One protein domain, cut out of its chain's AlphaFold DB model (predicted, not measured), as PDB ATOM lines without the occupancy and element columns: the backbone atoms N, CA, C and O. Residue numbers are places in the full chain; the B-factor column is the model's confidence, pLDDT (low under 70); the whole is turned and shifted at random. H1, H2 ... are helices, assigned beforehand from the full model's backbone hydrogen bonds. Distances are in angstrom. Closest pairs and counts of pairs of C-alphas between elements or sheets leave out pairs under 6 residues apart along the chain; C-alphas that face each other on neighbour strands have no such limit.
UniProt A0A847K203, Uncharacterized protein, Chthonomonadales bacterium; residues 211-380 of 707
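This is residues 211 to 380 of the 707 residues of an uncharacterized protein of Chthonomonadales bacterium (UniProt A0A847K203). This is a long thin rod of helices laid nearly along one axis, with H5 in its middle. At one end H1 folds back along H2; H3 and the first part of H5 pack beside the later part of H2, and at the other end H5, H6 and H7 run side by side, with residues 371 to 380 of H7 sticking out as a free tip. H2 and H7 meet end to end. The printed part has 170 residues, with seven named helices in the order H1 to H7 and no named strand, and its class is all helix. It is extended, with a radius of gyration of the C-alphas of 25.9 A and spans of 101 by 23 by 21 A.

H1 is residues 217 to 229, beginning at C-alpha 217 at (170.363, 160.335, 84.168). H2, residues 235 to 268, is the longest helix by residues and measures 48.8 A from first to last C-alpha. H3 is residues 272 to 283, and H4 is the four residues 286 to 289. H5, residues 293 to 320, measures 40.6 A and begins with C-alpha 293 at (178.962, 154.903, 83.527). H6, residues 326 to 343, measures 25.8 A. H7, residues 349 to 380, measures 46.4 A and ends at C-alpha 380 at (235.255, 195.414, 86.023).

H5 is the hub, touching five other helices. H2, H3, H5, H6 and H7 form an up and down bundle, each helix running against the one before it in this series. H3 touches H5 at a shallow tilt of 20 degrees, opposite ways; their closest C-alphas, of Val 272 and Ala 309, are 4.6 A apart. H5 touches H2 with residues 294 to 305 alone, closest at the C-alphas of Val 259 and Glu 294, 6.9 A. H5 and H6 are a hairpin at 8 degrees, closest at the C-alphas of Ala 315 and Ile 336, 6.1 A. H6 and H7 are another hairpin, closest at the C-alphas of Leu 333 and Arg 359, 6.1 A. H2 and H7 touch only at their ends, where the C-alphas of Ala 268 and Ala 350 are 5.9 A apart. H1 and H2 are a hairpin at 27 degrees, closest at the C-alphas of Val 224 and Gln 245, 5.6 A. H4 only just touches H1 and H5, with 3 pairs of C-alphas within 8 A each. In H1, H2, H3, H5, H6 and H7 every O i to N i+4 pair is within hydrogen-bond range; H4 is too short for such a pair.

The C-alphas of Lys 233 and Cys 380, the two farthest apart, are 101.0 A apart. The printed part has no cut, and its six links between helices are tight. The mean pLDDT of the printed part is 94.0, and no printed residue is under 70.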
ATOM      1  N   MET A 211     156.776 162.875  85.761       95.75
ATOM      2  CA  MET A 211     158.192 162.600  85.520       95.75
ATOM      3  C   MET A 211     158.972 163.901  85.293       95.75
ATOM      4  O   MET A 211     158.724 164.643  84.340       95.75
ATOM      5  N   ASP A 212     159.944 164.157  86.166       93.19
ATOM      6  CA  ASP A 212     160.778 165.358  86.135       93.19
ATOM      7  C   ASP A 212     161.900 165.250  85.076       93.19
ATOM      8  O   ASP A 212     162.692 164.301  85.141       93.19
ATOM      9  N   PRO A 213     162.012 166.200  84.121       92.56
ATOM     10  CA  PRO A 213     163.121 166.266  83.164       92.56
ATOM     11  C   PRO A 213     164.484 166.588  83.802       92.56
ATOM     12  O   PRO A 213     165.514 166.335  83.183       92.56
ATOM     13  N   SER A 214     164.513 167.091  85.039       92.75
ATOM     14  CA  SER A 214     165.741 167.410  85.786       92.75
ATOM     15  C   SER A 214     166.237 166.258  86.669       92.75
ATOM     16  O   SER A 214     167.172 166.430  87.452       92.75
ATOM     17  N   ALA A 215     165.603 165.085  86.581       92.88
ATOM     18  CA  ALA A 215     165.993 163.911  87.348       92.88
ATOM     19  C   ALA A 215     167.408 163.404  86.977       92.88
ATOM     20  O   ALA A 215     167.904 163.689  85.885       92.88
ATOM     21  N   PRO A 216     168.052 162.596  87.844       95.94
ATOM     22  CA  PRO A 216     169.317 161.944  87.510       95.94
ATOM     23  C   PRO A 216     169.215 161.094  86.237       95.94
ATOM     24  O   PRO A 216     168.172 160.492  85.972       95.94
ATOM     25  N   LEU A 217     170.306 160.991  85.476       95.44
ATOM     26  CA  LEU A 217     170.363 160.335  84.168       95.44
ATOM     27  C   LEU A 217     169.836 158.893  84.204       95.44
ATOM     28  O   LEU A 217     169.028 158.529  83.351       95.44
ATOM     29  N   ALA A 218     170.191 158.111  85.230       94.50
ATOM     30  CA  ALA A 218     169.660 156.757  85.425       94.50
ATOM     31  C   ALA A 218     168.121 156.741  85.501       94.50
ATOM     32  O   ALA A 218     167.457 155.898  84.894       94.50
ATOM     33  N   LYS A 219     167.539 157.709  86.220       93.88
ATOM     34  CA  LYS A 219     166.090 157.857  86.369       93.88
ATOM     35  C   LYS A 219     165.440 158.376  85.087       93.88
ATOM     36  O   LYS A 219     164.346 157.928  84.760       93.88
ATOM     37  N   LEU A 220     166.097 159.271  84.346       94.31
ATOM     38  CA  LEU A 220     165.625 159.720  83.032       94.31
ATOM     39  C   LEU A 220     165.553 158.559  82.038       94.31
ATOM     40  O   LEU A 220     164.516 158.371  81.406       94.31
ATOM     41  N   ASP A 221     166.602 157.741  81.948       93.25
ATOM     42  CA  ASP A 221     166.616 156.567  81.071       93.25
ATOM     43  C   ASP A 221     165.531 155.554  81.472       93.25
ATOM     44  O   ASP A 221     164.779 155.077  80.617       93.25
ATOM     45  N   ALA A 222     165.381 155.278  82.774       94.38
ATOM     46  CA  ALA A 222     164.321 154.411  83.287       94.38
ATOM     47  C   ALA A 222     162.918 154.952  82.957       94.38
ATOM     48  O   ALA A 222     162.056 154.202  82.497       94.38
ATOM     49  N   ASN A 223     162.698 156.259  83.124       94.69
ATOM     50  CA  ASN A 223     161.440 156.924  82.787       94.69
ATOM     51  C   ASN A 223     161.147 156.862  81.280       94.69
ATOM     52  O   ASN A 223     160.016 156.583  80.897       94.69
ATOM     53  N   VAL A 224     162.147 157.054  80.412       94.31
ATOM     54  CA  VAL A 224     161.985 156.924  78.951       94.31
ATOM     55  C   VAL A 224     161.569 155.502  78.566       94.31
ATOM     56  O   VAL A 224     160.665 155.328  77.746       94.31
ATOM     57  N   VAL A 225     162.184 154.476  79.170       94.06
ATOM     58  CA  VAL A 225     161.792 153.069  78.960       94.06
ATOM     59  C   VAL A 225     160.365 152.823  79.450       94.06
ATOM     60  O   VAL A 225     159.574 152.189  78.752       94.06
ATOM     61  N   MET A 226     160.014 153.364  80.617       93.06
ATOM     62  CA  MET A 226     158.682 153.237  81.201       93.06
ATOM     63  C   MET A 226     157.602 153.903  80.337       93.06
ATOM     64  O   MET A 226     156.579 153.274  80.081       93.06
ATOM     65  N   LEU A 227     157.833 155.119  79.826       92.81
ATOM     66  CA  LEU A 227     156.911 155.807  78.910       92.81
ATOM     67  C   LEU A 227     156.724 155.030  77.604       92.81
ATOM     68  O   LEU A 227     155.601 154.910  77.123       92.81
ATOM     69  N   LYS A 228     157.795 154.432  77.067       92.25
ATOM     70  CA  LYS A 228     157.725 153.593  75.860       92.25
ATOM     71  C   LYS A 228     156.885 152.324  76.065       92.25
ATOM     72  O   LYS A 228     156.341 151.796  75.099       92.25
ATOM     73  N   ALA A 229     156.797 151.824  77.298       92.06
ATOM     74  CA  ALA A 229     155.981 150.663  77.648       92.06
ATOM     75  C   ALA A 229     154.499 151.012  77.905       92.06
ATOM     76  O   ALA A 229     153.656 150.113  77.914       92.06
ATOM     77  N   MET A 230     154.155 152.291  78.103       92.38
ATOM     78  CA  MET A 230     152.763 152.713  78.285       92.38
ATOM     79  C   MET A 230     151.972 152.555  76.980       92.38
ATOM     80  O   MET A 230     152.445 152.904  75.903       92.38
ATOM     81  N   SER A 231     150.745 152.038  77.078       90.38
ATOM     82  CA  SER A 231     149.864 151.790  75.925       90.38
ATOM     83  C   SER A 231     148.518 152.514  76.081       90.38
ATOM     84  O   SER A 231     147.513 151.865  76.380       90.38
ATOM     85  N   PRO A 232     148.476 153.851  75.914       91.12
ATOM     86  CA  PRO A 232     147.235 154.616  75.997       91.12
ATOM     87  C   PRO A 232     146.284 154.321  74.823       91.12
ATOM     88  O   PRO A 232     146.697 154.037  73.685       91.12
ATOM     89  N   LYS A 233     144.983 154.387  75.112       89.00
ATOM     90  CA  LYS A 233     143.897 154.009  74.199       89.00
ATOM     91  C   LYS A 233     143.561 155.138  73.221       89.00
ATOM     92  O   LYS A 233     143.349 154.861  72.041       89.00
ATOM     93  N   SER A 234     143.551 156.391  73.673       89.81
ATOM     94  CA  SER A 234     143.265 157.572  72.849       89.81
ATOM     95  C   SER A 234     144.509 158.155  72.172       89.81
ATOM     96  O   SER A 234     145.626 158.074  72.683       89.81
ATOM     97  N   GLN A 235     144.307 158.798  71.016       89.19
ATOM     98  CA  GLN A 235     145.390 159.477  70.299       89.19
ATOM     99  C   GLN A 235     145.942 160.672  71.088       89.19
ATOM    100  O   GLN A 235     147.152 160.831  71.170       89.19
ATOM    101  N   ALA A 236     145.080 161.450  71.752       89.00
ATOM    102  CA  ALA A 236     145.515 162.592  72.557       89.00
ATOM    103  C   ALA A 236     146.466 162.173  73.696       89.00
ATOM    104  O   ALA A 236     147.497 162.808  73.907       89.00
ATOM    105  N   ALA A 237     146.168 161.070  74.392       90.56
ATOM    106  CA  ALA A 237     147.054 160.537  75.425       90.56
ATOM    107  C   ALA A 237     148.369 159.982  74.844       90.56
ATOM    108  O   ALA A 237     149.424 160.177  75.449       90.56
ATOM    109  N   ARG A 238     148.338 159.355  73.653       91.88
ATOM    110  CA  ARG A 238     149.561 158.949  72.925       91.88
ATOM    111  C   ARG A 238     150.451 160.142  72.614       91.88
ATOM    112  O   ARG A 238     151.648 160.066  72.871       91.88
ATOM    113  N   ASP A 239     149.875 161.226  72.104       91.75
ATOM    114  CA  ASP A 239     150.625 162.420  71.710       91.75
ATOM    115  C   ASP A 239     151.282 163.087  72.930       91.75
ATOM    116  O   ASP A 239     152.461 163.433  72.880       91.75
ATOM    117  N   ILE A 240     150.565 163.190  74.060       92.00
ATOM    118  CA  ILE A 240     151.115 163.739  75.312       92.00
ATOM    119  C   ILE A 240     152.254 162.861  75.852       92.00
ATOM    120  O   ILE A 240     153.311 163.380  76.217       92.00
ATOM    121  N   ILE A 241     152.069 161.536  75.890       93.69
ATOM    122  CA  ILE A 241     153.098 160.600  76.366       93.69
ATOM    123  C   ILE A 241     154.325 160.622  75.444       93.69
ATOM    124  O   ILE A 241     155.452 160.659  75.936       93.69
ATOM    125  N   ALA A 242     154.129 160.661  74.124       93.25
ATOM    126  CA  ALA A 242     155.213 160.743  73.148       93.25
ATOM    127  C   ALA A 242     155.992 162.064  73.259       93.25
ATOM    128  O   ALA A 242     157.223 162.053  73.241       93.25
ATOM    129  N   ALA A 243     155.294 163.192  73.437       93.31
ATOM    130  CA  ALA A 243     155.926 164.487  73.677       93.31
ATOM    131  C   ALA A 243     156.769 164.466  74.961       93.31
ATOM    132  O   ALA A 243     157.928 164.882  74.952       93.31
ATOM    133  N   LYS A 244     156.227 163.897  76.047       95.19
ATOM    134  CA  LYS A 244     156.959 163.754  77.308       95.19
ATOM    135  C   LYS A 244     158.173 162.835  77.170       95.19
ATOM    136  O   LYS A 244     159.243 163.135  77.689       95.19
ATOM    137  N   GLN A 245     158.042 161.736  76.429       95.12
ATOM    138  CA  GLN A 245     159.151 160.830  76.138       95.12
ATOM    139  C   GLN A 245     160.276 161.541  75.373       95.12
ATOM    140  O   GLN A 245     161.446 161.345  75.701       95.12
ATOM    141  N   ALA A 246     159.936 162.365  74.377       93.69
ATOM    142  CA  ALA A 246     160.910 163.150  73.623       93.69
ATOM    143  C   ALA A 246     161.650 164.154  74.522       93.69
ATOM    144  O   ALA A 246     162.876 164.211  74.465       93.69
ATOM    145  N   GLU A 247     160.933 164.860  75.404       95.38
ATOM    146  CA  GLU A 247     161.511 165.803  76.376       95.38
ATOM    147  C   GLU A 247     162.527 165.119  77.311       95.38
ATOM    148  O   GLU A 247     163.651 165.598  77.494       95.38
ATOM    149  N   LEU A 248     162.163 163.964  77.885       96.19
ATOM    150  CA  LEU A 248     163.063 163.218  78.772       96.19
ATOM    151  C   LEU A 248     164.268 162.644  78.010       96.19
ATOM    152  O   LEU A 248     165.391 162.673  78.518       96.19
ATOM    153  N   ALA A 249     164.064 162.158  76.782       94.69
ATOM    154  CA  ALA A 249     165.141 161.638  75.941       94.69
ATOM    155  C   ALA A 249     166.122 162.739  75.501       94.69
ATOM    156  O   ALA A 249     167.330 162.503  75.433       94.69
ATOM    157  N   GLU A 250     165.624 163.943  75.220       95.06
ATOM    158  CA  GLU A 250     166.446 165.117  74.937       95.06
ATOM    159  C   GLU A 250     167.242 165.546  76.174       95.06
ATOM    160  O   GLU A 250     168.455 165.736  76.087       95.06
ATOM    161  N   SER A 251     166.605 165.588  77.344       94.94
ATOM    162  CA  SER A 251     167.276 165.893  78.616       94.94
ATOM    163  C   SER A 251     168.405 164.895  78.914       94.94
ATOM    164  O   SER A 251     169.535 165.295  79.205       94.94
ATOM    165  N   ALA A 252     168.155 163.595  78.723       94.94
ATOM    166  CA  ALA A 252     169.166 162.548  78.862       94.94
ATOM    167  C   ALA A 252     170.302 162.668  77.824       94.94
ATOM    168  O   ALA A 252     171.457 162.342  78.109       94.94
ATOM    169  N   ARG A 253     170.005 163.137  76.606       95.38
ATOM    170  CA  ARG A 253     171.020 163.409  75.573       95.38
ATOM    171  C   ARG A 253     171.892 164.602  75.951       95.38
ATOM    172  O   ARG A 253     173.110 164.509  75.836       95.38
ATOM    173  N   ASN A 254     171.288 165.683  76.433       94.94
ATOM    174  CA  ASN A 254     171.991 166.893  76.856       94.94
ATOM    175  C   ASN A 254     172.933 166.615  78.032       94.94
ATOM    176  O   ASN A 254     174.069 167.090  78.032       94.94
ATOM    177  N   ALA A 255     172.506 165.784  78.987       94.25
ATOM    178  CA  ALA A 255     173.364 165.316  80.073       94.25
ATOM    179  C   ALA A 255     174.611 164.582  79.536       94.25
ATOM    180  O   ALA A 255     175.743 164.918  79.881       94.25
ATOM    181  N   ARG A 256     174.441 163.638  78.602       94.62
ATOM    182  CA  ARG A 256     175.576 162.918  77.990       94.62
ATOM    183  C   ARG A 256     176.482 163.818  77.149       94.62
ATOM    184  O   ARG A 256     177.701 163.674  77.212       94.62
ATOM    185  N   LEU A 257     175.907 164.751  76.390       95.25
ATOM    186  CA  LEU A 257     176.670 165.729  75.614       95.25
ATOM    187  C   LEU A 257     177.541 166.584  76.536       95.25
ATOM    188  O   LEU A 257     178.703 166.834  76.233       95.25
ATOM    189  N   TRP A 258     177.020 166.978  77.698       96.06
ATOM    190  CA  TRP A 258     177.812 167.724  78.663       96.06
ATOM    191  C   TRP A 258     179.042 166.929  79.139       96.06
ATOM    192  O   TRP A 258     180.141 167.481  79.172       96.06
ATOM    193  N   VAL A 259     178.915 165.625  79.401       95.38
ATOM    194  CA  VAL A 259     180.060 164.756  79.753       95.38
ATOM    195  C   VAL A 259     181.103 164.703  78.626       95.38
ATOM    196  O   VAL A 259     182.305 164.727  78.893       95.38
ATOM    197  N   GLN A 260     180.671 164.694  77.361       93.25
ATOM    198  CA  GLN A 260     181.590 164.795  76.219       93.25
ATOM    199  C   GLN A 260     182.325 166.139  76.218       93.25
ATOM    200  O   GLN A 260     183.552 166.161  76.195       93.25
ATOM    201  N   THR A 261     181.603 167.251  76.380       95.69
ATOM    202  CA  THR A 261     182.233 168.581  76.438       95.69
ATOM    203  C   THR A 261     183.196 168.750  77.615       95.69
ATOM    204  O   THR A 261     184.157 169.506  77.510       95.69
ATOM    205  N   VAL A 262     182.983 168.053  78.738       95.62
ATOM    206  CA  VAL A 262     183.957 168.008  79.843       95.62
ATOM    207  C   VAL A 262     185.280 167.408  79.369       95.62
ATOM    208  O   VAL A 262     186.329 167.941  79.714       95.62
ATOM    209  N   THR A 263     185.241 166.361  78.546       92.19
ATOM    210  CA  THR A 263     186.445 165.716  77.996       92.19
ATOM    211  C   THR A 263     187.207 166.667  77.071       92.19
ATOM    212  O   THR A 263     188.418 166.824  77.218       92.19
ATOM    213  N   ASP A 264     186.500 167.376  76.188       92.12
ATOM    214  CA  ASP A 264     187.117 168.357  75.286       92.12
ATOM    215  C   ASP A 264     187.727 169.534  76.061       92.12
ATOM    216  O   ASP A 264     188.857 169.956  75.807       92.12
ATOM    217  N   ARG A 265     187.005 170.043  77.070       95.56
ATOM    218  CA  ARG A 265     187.499 171.107  77.954       95.56
ATOM    219  C   ARG A 265     188.725 170.662  78.741       95.56
ATOM    220  O   ARG A 265     189.638 171.458  78.918       95.56
ATOM    221  N   LEU A 266     188.763 169.407  79.181       95.19
ATOM    222  CA  LEU A 266     189.900 168.821  79.888       95.19
ATOM    223  C   LEU A 266     191.170 168.821  79.032       95.19
ATOM    224  O   LEU A 266     192.251 169.117  79.538       95.19
ATOM    225  N   ALA A 267     191.037 168.559  77.730       93.06
ATOM    226  CA  ALA A 267     192.153 168.625  76.793       93.06
ATOM    227  C   ALA A 267     192.642 170.048  76.503       93.06
ATOM    228  O   ALA A 267     193.826 170.240  76.234       93.06
ATOM    229  N   ALA A 268     191.757 171.039  76.603       95.19
ATOM    230  CA  ALA A 268     192.067 172.435  76.313       95.19
ATOM    231  C   ALA A 268     192.589 173.246  77.515       95.19
ATOM    232  O   ALA A 268     193.028 174.376  77.323       95.19
ATOM    233  N   ILE A 269     192.529 172.726  78.747       97.00
ATOM    234  CA  ILE A 269     192.990 173.466  79.933       97.00
ATOM    235  C   ILE A 269     194.501 173.702  79.872       97.00
ATOM    236  O   ILE A 269     195.275 172.769  79.714       97.00
ATOM    237  N   ASP A 270     194.932 174.931  80.100       94.88
ATOM    238  CA  ASP A 270     196.342 175.331  80.169       94.88
ATOM    239  C   ASP A 270     196.671 176.134  81.442       94.88
ATOM    240  O   ASP A 270     197.806 176.567  81.639       94.88
ATOM    241  N   THR A 271     195.690 176.314  82.330       96.62
ATOM    242  CA  THR A 271     195.787 177.130  83.549       96.62
ATOM    243  C   THR A 271     195.278 176.386  84.784       96.62
ATOM    244  O   THR A 271     194.346 175.578  84.710       96.62
ATOM    245  N   VAL A 272     195.854 176.705  85.951       96.31
ATOM    246  CA  VAL A 272     195.440 176.157  87.259       96.31
ATOM    247  C   VAL A 272     193.968 176.473  87.548       96.31
ATOM    248  O   VAL A 272     193.195 175.583  87.908       96.31
ATOM    249  N   ASP A 273     193.552 177.722  87.331       95.06
ATOM    250  CA  ASP A 273     192.165 178.145  87.550       95.06
ATOM    251  C   ASP A 273     191.198 177.459  86.578       95.06
ATOM    252  O   ASP A 273     190.099 177.071  86.972       95.06
ATOM    253  N   GLY A 274     191.608 177.241  85.323       96.50
ATOM    254  CA  GLY A 274     190.833 176.469  84.351       96.50
ATOM    255  C   GLY A 274     190.537 175.047  84.841       96.50
ATOM    256  O   GLY A 274     189.388 174.601  84.781       96.50
ATOM    257  N   ALA A 275     191.547 174.372  85.399       96.88
ATOM    258  CA  ALA A 275     191.413 173.038  85.984       96.88
ATOM    259  C   ALA A 275     190.491 173.017  87.215       96.88
ATOM    260  O   ALA A 275     189.578 172.188  87.288       96.88
ATOM    261  N   ARG A 276     190.677 173.957  88.152       97.00
ATOM    262  CA  ARG A 276     189.848 174.077  89.367       97.00
ATOM    263  C   ARG A 276     188.384 174.374  89.027       97.00
ATOM    264  O   ARG A 276     187.487 173.690  89.511       97.00
ATOM    265  N   ASN A 277     188.139 175.306  88.106       96.69
ATOM    266  CA  ASN A 277     186.790 175.658  87.660       96.69
ATOM    267  C   ASN A 277     186.073 174.489  86.968       96.69
ATOM    268  O   ASN A 277     184.869 174.295  87.166       96.69
ATOM    269  N   LEU A 278     186.782 173.704  86.144       97.50
ATOM    270  CA  LEU A 278     186.193 172.520  85.517       97.50
ATOM    271  C   LEU A 278     185.874 171.443  86.559       97.50
ATOM    272  O   LEU A 278     184.780 170.885  86.518       97.50
ATOM    273  N   ARG A 279     186.779 171.190  87.512       97.56
ATOM    274  CA  ARG A 279     186.543 170.265  88.630       97.56
ATOM    275  C   ARG A 279     185.292 170.644  89.420       97.56
ATOM    276  O   ARG A 279     184.418 169.804  89.604       97.56
ATOM    277  N   ASP A 280     185.157 171.902  89.825       96.06
ATOM    278  CA  ASP A 280     183.996 172.357  90.595       96.06
ATOM    279  C   ASP A 280     182.693 172.227  89.795       96.06
ATOM    280  O   ASP A 280     181.655 171.842  90.339       96.06
ATOM    281  N   ALA A 281     182.736 172.499  88.485       96.19
ATOM    282  CA  ALA A 281     181.596 172.275  87.599       96.19
ATOM    283  C   ALA A 281     181.218 170.788  87.497       96.19
ATOM    284  O   ALA A 281     180.029 170.477  87.403       96.19
ATOM    285  N   ILE A 282     182.209 169.888  87.534       97.12
ATOM    286  CA  ILE A 282     181.989 168.442  87.592       97.12
ATOM    287  C   ILE A 282     181.315 168.053  88.909       97.12
ATOM    288  O   ILE A 282     180.243 167.449  88.882       97.12
ATOM    289  N   LEU A 283     181.883 168.464  90.044       95.81
ATOM    290  CA  LEU A 283     181.382 168.121  91.378       95.81
ATOM    291  C   LEU A 283     179.937 168.589  91.596       95.81
ATOM    292  O   LEU A 283     179.113 167.828  92.089       95.81
ATOM    293  N   ARG A 284     179.576 169.798  91.143       96.00
ATOM    294  CA  ARG A 284     178.195 170.316  91.256       96.00
ATOM    295  C   ARG A 284     177.151 169.496  90.501       96.00
ATOM    296  O   ARG A 284     175.965 169.626  90.784       96.00
ATOM    297  N   ARG A 285     177.562 168.733  89.487       95.56
ATOM    298  CA  ARG A 285     176.658 167.954  88.630       95.56
ATOM    299  C   ARG A 285     176.810 166.451  88.818       95.56
ATOM    300  O   ARG A 285     176.030 165.721  88.222       95.56
ATOM    301  N   GLN A 286     177.761 165.990  89.630       93.94
ATOM    302  CA  GLN A 286     178.034 164.567  89.857       93.94
ATOM    303  C   GLN A 286     176.786 163.775  90.246       93.94
ATOM    304  O   GLN A 286     176.555 162.697  89.699       93.94
ATOM    305  N   ASP A 287     175.971 164.322  91.150       92.00
ATOM    306  CA  ASP A 287     174.781 163.643  91.672       92.00
ATOM    307  C   ASP A 287     173.735 163.366  90.580       92.00
ATOM    308  O   ASP A 287     172.977 162.402  90.671       92.00
ATOM    309  N   LEU A 288     173.738 164.149  89.493       93.69
ATOM    310  CA  LEU A 288     172.862 163.926  88.338       93.69
ATOM    311  C   LEU A 288     173.251 162.686  87.525       93.69
ATOM    312  O   LEU A 288     172.457 162.233  86.707       93.69
ATOM    313  N   TYR A 289     174.443 162.129  87.730       96.25
ATOM    314  CA  TYR A 289     174.935 160.947  87.020       96.25
ATOM    315  C   TYR A 289     175.059 159.732  87.942       96.25
ATOM    316  O   TYR A 289     175.693 158.756  87.564       96.25
ATOM    317  N   ALA A 290     174.488 159.771  89.152       91.75
ATOM    318  CA  ALA A 290     174.520 158.633  90.066       91.75
ATOM    319  C   ALA A 290     174.061 157.336  89.368       91.75
ATOM    320  O   ALA A 290     173.100 157.341  88.596       91.75
ATOM    321  N   ASP A 291     174.789 156.249  89.631       92.88
ATOM    322  CA  ASP A 291     174.549 154.911  89.077       92.88
ATOM    323  C   ASP A 291     174.666 154.787  87.542       92.88
ATOM    324  O   ASP A 291     174.138 153.843  86.952       92.88
ATOM    325  N   THR A 292     175.385 155.697  86.869       94.56
ATOM    326  CA  THR A 292     175.655 155.605  85.419       94.56
ATOM    327  C   THR A 292     177.153 155.506  85.095       94.56
ATOM    328  O   THR A 292     177.993 155.955  85.877       94.56
ATOM    329  N   PRO A 293     177.553 154.942  83.934       92.56
ATOM    330  CA  PRO A 293     178.962 154.903  83.527       92.56
ATOM    331  C   PRO A 293     179.560 156.300  83.290       92.56
ATOM    332  O   PRO A 293     180.774 156.481  83.389       92.56
ATOM    333  N   GLU A 294     178.730 157.300  82.989       95.62
ATOM    334  CA  GLU A 294     179.145 158.697  82.896       95.62
ATOM    335  C   GLU A 294     179.663 159.243  84.233       95.62
ATOM    336  O   GLU A 294     180.583 160.057  84.211       95.62
ATOM    337  N   ARG A 295     179.160 158.756  85.380       94.94
ATOM    338  CA  ARG A 295     179.690 159.092  86.715       94.94
ATOM    339  C   ARG A 295     181.180 158.816  86.810       94.94
ATOM    340  O   ARG A 295     181.936 159.706  87.177       94.94
ATOM    341  N   ASN A 296     181.583 157.609  86.411       93.12
ATOM    342  CA  ASN A 296     182.972 157.166  86.477       93.12
ATOM    343  C   ASN A 296     183.858 158.034  85.576       93.12
ATOM    344  O   ASN A 296     184.932 158.456  85.983       93.12
ATOM    345  N   ARG A 297     183.371 158.392  84.378       94.69
ATOM    346  CA  ARG A 297     184.094 159.309  83.480       94.69
ATOM    347  C   ARG A 297     184.272 160.698  84.091       94.69
ATOM    348  O   ARG A 297     185.309 161.321  83.892       94.69
ATOM    349  N   LEU A 298     183.262 161.193  84.804       95.75
ATOM    350  CA  LEU A 298     183.336 162.470  85.509       95.75
ATOM    351  C   LEU A 298     184.282 162.401  86.713       95.75
ATOM    352  O   LEU A 298     185.008 163.361  86.945       95.75
ATOM    353  N   ASP A 299     184.325 161.283  87.436       94.31
ATOM    354  CA  ASP A 299     185.283 161.057  88.527       94.31
ATOM    355  C   ASP A 299     186.725 161.008  88.028       94.31
ATOM    356  O   ASP A 299     187.603 161.680  88.580       94.31
ATOM    357  N   ASP A 300     186.958 160.289  86.931       94.88
ATOM    358  CA  ASP A 300     188.253 160.246  86.255       94.88
ATOM    359  C   ASP A 300     188.657 161.647  85.770       94.88
ATOM    360  O   ASP A 300     189.793 162.080  85.972       94.88
ATOM    361  N   ALA A 301     187.718 162.396  85.177       96.19
ATOM    362  CA  ALA A 301     187.952 163.764  84.723       96.19
ATOM    363  C   ALA A 301     188.241 164.726  85.886       96.19
ATOM    364  O   ALA A 301     189.161 165.534  85.783       96.19
ATOM    365  N   ALA A 302     187.511 164.631  87.001       96.38
ATOM    366  CA  ALA A 302     187.745 165.445  88.194       96.38
ATOM    367  C   ALA A 302     189.119 165.151  88.811       96.38
ATOM    368  O   ALA A 302     189.867 166.082  89.114       96.38
ATOM    369  N   SER A 303     189.490 163.873  88.903       95.94
ATOM    370  CA  SER A 303     190.816 163.441  89.364       95.94
ATOM    371  C   SER A 303     191.926 163.942  88.431       95.94
ATOM    372  O   SER A 303     192.983 164.385  88.883       95.94
ATOM    373  N   LYS A 304     191.687 163.938  87.112       96.00
ATOM    374  CA  LYS A 304     192.623 164.498  86.127       96.00
ATOM    375  C   LYS A 304     192.732 166.023  86.247       96.00
ATOM    376  O   LYS A 304     193.841 166.537  86.151       96.00
ATOM    377  N   CYS A 305     191.638 166.745  86.508       97.00
ATOM    378  CA  CYS A 305     191.684 168.184  86.795       97.00
ATOM    379  C   CYS A 305     192.558 168.495  88.017       97.00
ATOM    380  O   CYS A 305     193.350 169.430  87.964       97.00
ATOM    381  N   GLU A 306     192.442 167.723  89.100       96.50
ATOM    382  CA  GLU A 306     193.294 167.892  90.288       96.50
ATOM    383  C   GLU A 306     194.773 167.680  89.959       96.50
ATOM    384  O   GLU A 306     195.608 168.509  90.317       96.50
ATOM    385  N   LEU A 307     195.085 166.615  89.215       96.94
ATOM    386  CA  LEU A 307     196.445 166.341  88.758       96.94
ATOM    387  C   LEU A 307     197.003 167.480  87.893       96.94
ATOM    388  O   LEU A 307     198.151 167.884  88.080       96.94
ATOM    389  N   ILE A 308     196.208 167.988  86.945       97.25
ATOM    390  CA  ILE A 308     196.594 169.116  86.086       97.25
ATOM    391  C   ILE A 308     196.851 170.355  86.946       97.25
ATOM    392  O   ILE A 308     197.891 170.989  86.784       97.25
ATOM    393  N   ALA A 309     195.949 170.677  87.876       97.00
ATOM    394  CA  ALA A 309     196.085 171.835  88.754       97.00
ATOM    395  C   ALA A 309     197.371 171.767  89.595       97.00
ATOM    396  O   ALA A 309     198.154 172.709  89.546       97.00
ATOM    397  N   ASP A 310     197.626 170.652  90.289       96.50
ATOM    398  CA  ASP A 310     198.840 170.455  91.103       96.50
ATOM    399  C   ASP A 310     200.114 170.503  90.243       96.50
ATOM    400  O   ASP A 310     201.114 171.108  90.627       96.50
ATOM    401  N   THR A 311     200.083 169.918  89.042       97.00
ATOM    402  CA  THR A 311     201.250 169.921  88.146       97.00
ATOM    403  C   THR A 311     201.571 171.325  87.633       97.00
ATOM    404  O   THR A 311     202.736 171.727  87.643       97.00
ATOM    405  N   LEU A 312     200.555 172.077  87.195       97.06
ATOM    406  CA  LEU A 312     200.728 173.443  86.699       97.06
ATOM    407  C   LEU A 312     201.098 174.414  87.825       97.06
ATOM    408  O   LEU A 312     201.986 175.238  87.633       97.06
ATOM    409  N   GLU A 313     200.502 174.273  89.011       97.06
ATOM    410  CA  GLU A 313     200.819 175.090  90.188       97.06
ATOM    411  C   GLU A 313     202.283 174.912  90.603       97.06
ATOM    412  O   GLU A 313     203.011 175.894  90.727       97.06
ATOM    413  N   ARG A 314     202.773 173.668  90.684       96.44
ATOM    414  CA  ARG A 314     204.198 173.401  90.944       96.44
ATOM    415  C   ARG A 314     205.105 173.969  89.857       96.44
ATOM    416  O   ARG A 314     206.183 174.470  90.168       96.44
ATOM    417  N   ALA A 315     204.712 173.877  88.587       95.62
ATOM    418  CA  ALA A 315     205.498 174.439  87.491       95.62
ATOM    419  C   ALA A 315     205.580 175.971  87.581       95.62
ATOM    420  O   ALA A 315     206.667 176.531  87.420       95.62
ATOM    421  N   ASP A 316     204.468 176.635  87.902       94.31
ATOM    422  CA  ASP A 316     204.405 178.082  88.105       94.31
ATOM    423  C   ASP A 316     205.221 178.515  89.342       94.31
ATOM    424  O   ASP A 316     205.981 179.483  89.264       94.31
ATOM    425  N   GLU A 317     205.162 177.774  90.455       94.88
ATOM    426  CA  GLU A 317     205.993 178.007  91.651       94.88
ATOM    427  C   GLU A 317     207.496 177.901  91.346       94.88
ATOM    428  O   GLU A 317     208.300 178.750  91.762       94.88
ATOM    429  N   ILE A 318     207.891 176.874  90.588       94.94
ATOM    430  CA  ILE A 318     209.281 176.692  90.163       94.94
ATOM    431  C   ILE A 318     209.696 177.843  89.237       94.94
ATOM    432  O   ILE A 318     210.758 178.431  89.442       94.94
ATOM    433  N   ALA A 319     208.862 178.224  88.266       93.06
ATOM    434  CA  ALA A 319     209.151 179.323  87.344       93.06
ATOM    435  C   ALA A 319     209.277 180.688  88.056       93.06
ATOM    436  O   ALA A 319     210.147 181.499  87.713       93.06
ATOM    437  N   ALA A 320     208.447 180.935  89.074       93.19
ATOM    438  CA  ALA A 320     208.415 182.181  89.841       93.19
ATOM    439  C   ALA A 320     209.548 182.309  90.879       93.19
ATOM    440  O   ALA A 320     209.857 183.418  91.330       93.19
ATOM    441  N   SER A 321     210.192 181.201  91.251       93.25
ATOM    442  CA  SER A 321     211.248 181.172  92.267       93.25
ATOM    443  C   SER A 321     212.421 182.108  91.931       93.25
ATOM    444  O   SER A 321     212.727 182.402  90.772       93.25
ATOM    445  N   LYS A 322     213.088 182.645  92.960       91.69
ATOM    446  CA  LYS A 322     214.322 183.432  92.799       91.69
ATOM    447  C   LYS A 322     215.522 182.508  92.959       91.69
ATOM    448  O   LYS A 322     215.589 181.772  93.933       91.69
ATOM    449  N   PHE A 323     216.464 182.597  92.026       92.31
ATOM    450  CA  PHE A 323     217.651 181.746  91.998       92.31
ATOM    451  C   PHE A 323     218.880 182.568  92.365       92.31
ATOM    452  O   PHE A 323     219.152 183.597  91.739       92.31
ATOM    453  N   GLY A 324     219.595 182.130  93.395       87.44
ATOM    454  CA  GLY A 324     220.849 182.722  93.848       87.44
ATOM    455  C   GLY A 324     222.070 182.156  93.130       87.44
ATOM    456  O   GLY A 324     223.118 182.793  93.155       87.44
ATOM    457  N   SER A 325     221.946 180.999  92.472       90.25
ATOM    458  CA  SER A 325     223.043 180.348  91.744       90.25
ATOM    459  C   SER A 325     222.581 179.630  90.463       90.25
ATOM    460  O   SER A 325     221.413 179.240  90.361       90.25
ATOM    461  N   PRO A 326     223.488 179.395  89.492       89.69
ATOM    462  CA  PRO A 326     223.224 178.566  88.314       89.69
ATOM    463  C   PRO A 326     222.716 177.171  88.665       89.69
ATOM    464  O   PRO A 326     221.759 176.705  88.060       89.69
ATOM    465  N   SER A 327     223.291 176.537  89.689       89.94
ATOM    466  CA  SER A 327     222.906 175.185  90.100       89.94
ATOM    467  C   SER A 327     221.476 175.113  90.640       89.94
ATOM    468  O   SER A 327     220.802 174.107  90.449       89.94
ATOM    469  N   GLU A 328     220.983 176.160  91.307       92.00
ATOM    470  CA  GLU A 328     219.574 176.226  91.723       92.00
ATOM    471  C   GLU A 328     218.631 176.334  90.519       92.00
ATOM    472  O   GLU A 328     217.587 175.684  90.501       92.00
ATOM    473  N   LEU A 329     219.016 177.111  89.503       93.50
ATOM    474  CA  LEU A 329     218.247 177.259  88.268       93.50
ATOM    475  C   LEU A 329     218.276 175.982  87.410       93.50
ATOM    476  O   LEU A 329     217.259 175.606  86.836       93.50
ATOM    477  N   GLU A 330     219.402 175.270  87.369       93.44
ATOM    478  CA  GLU A 330     219.515 173.951  86.728       93.44
ATOM    479  C   GLU A 330     218.643 172.906  87.425       93.44
ATOM    480  O   GLU A 330     217.910 172.179  86.757       93.44
ATOM    481  N   ARG A 331     218.639 172.869  88.765       95.00
ATOM    482  CA  ARG A 331     217.720 172.002  89.522       95.00
ATOM    483  C   ARG A 331     216.259 172.346  89.248       95.00
ATOM    484  O   ARG A 331     215.431 171.445  89.193       95.00
ATOM    485  N   ALA A 332     215.927 173.625  89.083       95.19
ATOM    486  CA  ALA A 332     214.576 174.052  88.729       95.19
ATOM    487  C   ALA A 332     214.170 173.588  87.322       95.19
ATOM    488  O   ALA A 332     213.072 173.063  87.151       95.19
ATOM    489  N   LEU A 333     215.067 173.713  86.337       95.06
ATOM    490  CA  LEU A 333     214.862 173.187  84.984       95.06
ATOM    491  C   LEU A 333     214.657 171.668  84.988       95.06
ATOM    492  O   LEU A 333     213.721 171.182  84.352       95.06
ATOM    493  N   GLU A 334     215.482 170.932  85.737       95.44
ATOM    494  CA  GLU A 334     215.335 169.482  85.868       95.44
ATOM    495  C   GLU A 334     214.017 169.122  86.558       95.44
ATOM    496  O   GLU A 334     213.311 168.235  86.103       95.44
ATOM    497  N   ARG A 335     213.596 169.876  87.577       96.06
ATOM    498  CA  ARG A 335     212.319 169.631  88.256       96.06
ATOM    499  C   ARG A 335     211.105 169.871  87.351       96.06
ATOM    500  O   ARG A 335     210.146 169.109  87.425       96.06
ATOM    501  N   ILE A 336     211.131 170.880  86.471       96.12
ATOM    502  CA  ILE A 336     210.077 171.054  85.446       96.12
ATOM    503  C   ILE A 336     210.087 169.879  84.462       96.12
ATOM    504  O   ILE A 336     209.025 169.381  84.084       96.12
ATOM    505  N   ARG A 337     211.270 169.398  84.073       96.00
ATOM    506  CA  ARG A 337     211.407 168.222  83.209       96.00
ATOM    507  C   ARG A 337     210.868 166.957  83.876       96.00
ATOM    508  O   ARG A 337     210.087 166.247  83.255       96.00
ATOM    509  N   GLU A 338     211.201 166.709  85.137       95.31
ATOM    510  CA  GLU A 338     210.675 165.591  85.923       95.31
ATOM    511  C   GLU A 338     209.147 165.664  86.053       95.31
ATOM    512  O   GLU A 338     208.471 164.645  85.892       95.31
ATOM    513  N   LEU A 339     208.583 166.858  86.291       95.56
ATOM    514  CA  LEU A 339     207.131 167.074  86.314       95.56
ATOM    515  C   LEU A 339     206.488 166.736  84.966       95.56
ATOM    516  O   LEU A 339     205.436 166.092  84.940       95.56
ATOM    517  N   ARG A 340     207.123 167.130  83.856       95.56
ATOM    518  CA  ARG A 340     206.680 166.787  82.501       95.56
ATOM    519  C   ARG A 340     206.750 165.282  82.264       95.56
ATOM    520  O   ARG A 340     205.746 164.697  81.873       95.56
ATOM    521  N   ASP A 341     207.887 164.650  82.526       94.06
ATOM    522  CA  ASP A 341     208.132 163.239  82.215       94.06
ATOM    523  C   ASP A 341     207.260 162.308  83.077       94.06
ATOM    524  O   ASP A 341     206.660 161.359  82.564       94.06
ATOM    525  N   THR A 342     207.093 162.627  84.366       95.62
ATOM    526  CA  THR A 342     206.236 161.869  85.299       95.62
ATOM    527  C   THR A 342     204.766 161.908  84.880       95.62
ATOM    528  O   THR A 342     204.041 160.923  85.040       95.62
ATOM    529  N   ASN A 343     204.319 163.032  84.313       95.06
ATOM    530  CA  ASN A 343     202.922 163.248  83.953       95.06
ATOM    531  C   ASN A 343     202.646 163.154  82.444       95.06
ATOM    532  O   ASN A 343     201.495 163.279  82.037       95.06
ATOM    533  N   ALA A 344     203.643 162.849  81.606       90.25
ATOM    534  CA  ALA A 344     203.539 162.904  80.142       90.25
ATOM    535  C   ALA A 344     202.411 162.042  79.555       90.25
ATOM    536  O   ALA A 344     201.817 162.398  78.546       90.25
ATOM    537  N   ARG A 345     202.097 160.904  80.188       91.88
ATOM    538  CA  ARG A 345     201.003 160.011  79.756       91.88
ATOM    539  C   ARG A 345     199.616 160.464  80.221       91.88
ATOM    540  O   ARG A 345     198.622 159.906  79.774       91.88
ATOM    541  N   LYS A 346     199.558 161.393  81.176       93.00
ATOM    542  CA  LYS A 346     198.328 161.872  81.823       93.00
ATOM    543  C   LYS A 346     197.969 163.303  81.421       93.00
ATOM    544  O   LYS A 346     196.839 163.711  81.655       93.00
ATOM    545  N   LEU A 347     198.909 164.048  80.849       94.75
ATOM    546  CA  LEU A 347     198.707 165.400  80.345       94.75
ATOM    547  C   LEU A 347     198.416 165.380  78.844       94.75
ATOM    548  O   LEU A 347     198.968 164.575  78.099       94.75
ATOM    549  N   GLU A 348     197.563 166.297  78.418       95.50
ATOM    550  CA  GLU A 348     197.245 166.578  77.023       95.50
ATOM    551  C   GLU A 348     198.200 167.639  76.459       95.50
ATOM    552  O   GLU A 348     198.980 168.270  77.183       95.50
ATOM    553  N   SER A 349     198.137 167.855  75.145       94.25
ATOM    554  CA  SER A 349     199.066 168.733  74.422       94.25
ATOM    555  C   SER A 349     199.129 170.160  74.977       94.25
ATOM    556  O   SER A 349     200.224 170.713  75.067       94.25
ATOM    557  N   ALA A 350     197.998 170.736  75.403       93.44
ATOM    558  CA  ALA A 350     197.945 172.081  75.979       93.44
ATOM    559  C   ALA A 350     198.715 172.180  77.308       93.44
ATOM    560  O   ALA A 350     199.506 173.102  77.509       93.44
ATOM    561  N   GLN A 351     198.557 171.194  78.198       95.88
ATOM    562  CA  GLN A 351     199.272 171.176  79.478       95.88
ATOM    563  C   GLN A 351     200.771 170.916  79.292       95.88
ATOM    564  O   GLN A 351     201.592 171.522  79.977       95.88
ATOM    565  N   VAL A 352     201.143 170.044  78.347       95.81
ATOM    566  CA  VAL A 352     202.554 169.810  78.001       95.81
ATOM    567  C   VAL A 352     203.192 171.081  77.442       95.81
ATOM    568  O   VAL A 352     204.286 171.441  77.873       95.81
ATOM    569  N   ALA A 353     202.498 171.798  76.551       94.06
ATOM    570  CA  ALA A 353     202.969 173.075  76.020       94.06
ATOM    571  C   ALA A 353     203.203 174.103  77.138       94.06
ATOM    572  O   ALA A 353     204.229 174.774  77.144       94.06
ATOM    573  N   ARG A 354     202.319 174.158  78.144       94.94
ATOM    574  CA  ARG A 354     202.495 175.046  79.301       94.94
ATOM    575  C   ARG A 354     203.749 174.721  80.125       94.94
ATOM    576  O   ARG A 354     204.444 175.639  80.564       94.94
ATOM    577  N   LEU A 355     204.065 173.440  80.327       96.19
ATOM    578  CA  LEU A 355     205.310 173.025  80.990       96.19
ATOM    579  C   LEU A 355     206.547 173.381  80.154       96.19
ATOM    580  O   LEU A 355     207.565 173.807  80.705       96.19
ATOM    581  N   ASP A 356     206.449 173.254  78.832       94.62
ATOM    582  CA  ASP A 356     207.513 173.649  77.907       94.62
ATOM    583  C   ASP A 356     207.731 175.169  77.902       94.62
ATOM    584  O   ASP A 356     208.879 175.619  77.924       94.62
ATOM    585  N   ASP A 357     206.666 175.966  77.993       94.00
ATOM    586  CA  ASP A 357     206.749 177.418  78.159       94.00
ATOM    587  C   ASP A 357     207.414 177.808  79.485       94.00
ATOM    588  O   ASP A 357     208.282 178.687  79.511       94.00
ATOM    589  N   ALA A 358     207.047 177.147  80.588       94.88
ATOM    590  CA  ALA A 358     207.656 177.382  81.898       94.88
ATOM    591  C   ALA A 358     209.159 177.053  81.880       94.88
ATOM    592  O   ALA A 358     209.982 177.826  82.383       94.88
ATOM    593  N   ARG A 359     209.539 175.952  81.224       96.56
ATOM    594  CA  ARG A 359     210.941 175.600  80.989       96.56
ATOM    595  C   ARG A 359     211.656 176.653  80.139       96.56
ATOM    596  O   ARG A 359     212.725 177.116  80.530       96.56
ATOM    597  N   ALA A 360     211.073 177.064  79.014       93.94
ATOM    598  CA  ALA A 360     211.655 178.080  78.139       93.94
ATOM    599  C   ALA A 360     211.838 179.425  78.864       93.94
ATOM    600  O   ALA A 360     212.829 180.123  78.647       93.94
ATOM    601  N   ALA A 361     210.921 179.790  79.767       94.19
ATOM    602  CA  ALA A 361     211.048 180.982  80.602       94.19
ATOM    603  C   ALA A 361     212.247 180.897  81.564       94.19
ATOM    604  O   ALA A 361     212.991 181.872  81.703       94.19
ATOM    605  N   LEU A 362     212.479 179.737  82.188       95.19
ATOM    606  CA  LEU A 362     213.668 179.505  83.014       95.19
ATOM    607  C   LEU A 362     214.966 179.516  82.192       95.19
ATOM    608  O   LEU A 362     215.961 180.079  82.649       95.19
ATOM    609  N   GLU A 363     214.964 178.952  80.980       94.31
ATOM    610  CA  GLU A 363     216.119 178.986  80.069       94.31
ATOM    611  C   GLU A 363     216.463 180.427  79.657       94.31
ATOM    612  O   GLU A 363     217.611 180.841  79.803       94.31
ATOM    613  N   ARG A 364     215.472 181.245  79.270       93.50
ATOM    614  CA  ARG A 364     215.689 182.683  79.003       93.50
ATOM    615  C   ARG A 364     216.255 183.405  80.222       93.50
ATOM    616  O   ARG A 364     217.200 184.176  80.107       93.50
ATOM    617  N   ARG A 365     215.723 183.119  81.414       92.88
ATOM    618  CA  ARG A 365     216.205 183.722  82.663       92.88
ATOM    619  C   ARG A 365     217.652 183.333  82.979       92.88
ATOM    620  O   ARG A 365     218.397 184.165  83.497       92.88
ATOM    621  N   ARG A 366     218.060 182.096  82.672       93.31
ATOM    622  CA  ARG A 366     219.458 181.644  82.777       93.31
ATOM    623  C   ARG A 366     220.357 182.472  81.872       93.31
ATOM    624  O   ARG A 366     221.414 182.927  82.314       93.31
ATOM    625  N   ASP A 367     219.934 182.657  80.630       90.31
ATOM    626  CA  ASP A 367     220.713 183.358  79.618       90.31
ATOM    627  C   ASP A 367     220.841 184.854  79.977       90.31
ATOM    628  O   ASP A 367     221.960 185.371  80.013       90.31
ATOM    629  N   ASP A 368     219.753 185.502  80.415       91.31
ATOM    630  CA  ASP A 368     219.743 186.889  80.909       91.31
ATOM    631  C   ASP A 368     220.685 187.097  82.109       91.31
ATOM    632  O   ASP A 368     221.440 188.072  82.178       91.31
ATOM    633  N   LEU A 369     220.641 186.197  83.099       91.19
ATOM    634  CA  LEU A 369     221.507 186.277  84.282       91.19
ATOM    635  C   LEU A 369     222.979 186.046  83.922       91.19
ATOM    636  O   LEU A 369     223.857 186.688  84.504       91.19
ATOM    637  N   SER A 370     223.244 185.177  82.946       89.62
ATOM    638  CA  SER A 370     224.589 184.935  82.415       89.62
ATOM    639  C   SER A 370     225.118 186.154  81.656       89.62
ATOM    640  O   SER A 370     226.279 186.529  81.822       89.62
ATOM    641  N   GLU A 371     224.279 186.821  80.861       90.44
ATOM    642  CA  GLU A 371     224.644 188.057  80.164       90.44
ATOM    643  C   GLU A 371     224.935 189.194  81.152       90.44
ATOM    644  O   GLU A 371     225.959 189.870  81.032       90.44
ATOM    645  N   ARG A 372     224.111 189.358  82.194       90.88
ATOM    646  CA  ARG A 372     224.383 190.322  83.276       90.88
ATOM    647  C   ARG A 372     225.702 190.032  83.987       90.88
ATOM    648  O   ARG A 372     226.437 190.971  84.286       90.88
ATOM    649  N   ALA A 373     226.025 188.758  84.216       90.44
ATOM    650  CA  ALA A 373     227.303 188.358  84.799       90.44
ATOM    651  C   ALA A 373     228.492 188.732  83.894       90.44
ATOM    652  O   ALA A 373     229.498 189.242  84.385       90.44
ATOM    653  N   ARG A 374     228.367 188.532  82.573       89.50
ATOM    654  CA  ARG A 374     229.384 188.949  81.591       89.50
ATOM    655  C   ARG A 374     229.537 190.465  81.539       89.50
ATOM    656  O   ARG A 374     230.656 190.955  81.597       89.50
ATOM    657  N   LYS A 375     228.430 191.209  81.519       90.50
ATOM    658  CA  LYS A 375     228.458 192.676  81.532       90.50
ATOM    659  C   LYS A 375     229.115 193.221  82.801       90.50
ATOM    660  O   LYS A 375     229.942 194.121  82.717       90.50
ATOM    661  N   TRP A 376     228.802 192.640  83.961       93.81
ATOM    662  CA  TRP A 376     229.482 192.956  85.220       93.81
ATOM    663  C   TRP A 376     230.999 192.729  85.123       93.81
ATOM    664  O   TRP A 376     231.776 193.550  85.611       93.81
ATOM    665  N   LEU A 377     231.429 191.650  84.459       90.81
ATOM    666  CA  LEU A 377     232.844 191.370  84.232       90.81
ATOM    667  C   LEU A 377     233.489 192.409  83.304       90.81
ATOM    668  O   LEU A 377     234.539 192.947  83.648       90.81
ATOM    669  N   ASP A 378     232.848 192.742  82.181       90.12
ATOM    670  CA  ASP A 378     233.322 193.771  81.244       90.12
ATOM    671  C   ASP A 378     233.407 195.159  81.906       90.12
ATOM    672  O   ASP A 378     234.324 195.937  81.629       90.12
ATOM    673  N   ASP A 379     232.481 195.472  82.815       88.38
ATOM    674  CA  ASP A 379     232.519 196.694  83.618       88.38
ATOM    675  C   ASP A 379     233.720 196.690  84.581       88.38
ATOM    676  O   ASP A 379     234.419 197.695  84.676       88.38
ATOM    677  N   CYS A 380     234.037 195.553  85.216       87.75
ATOM    678  CA  CYS A 380     235.255 195.414  86.023       87.75
ATOM    679  C   CYS A 380     236.535 195.581  85.179       87.75
ATOM    680  O   CYS A 380     237.503 196.189  85.637       87.75
TER     681      CYS A 380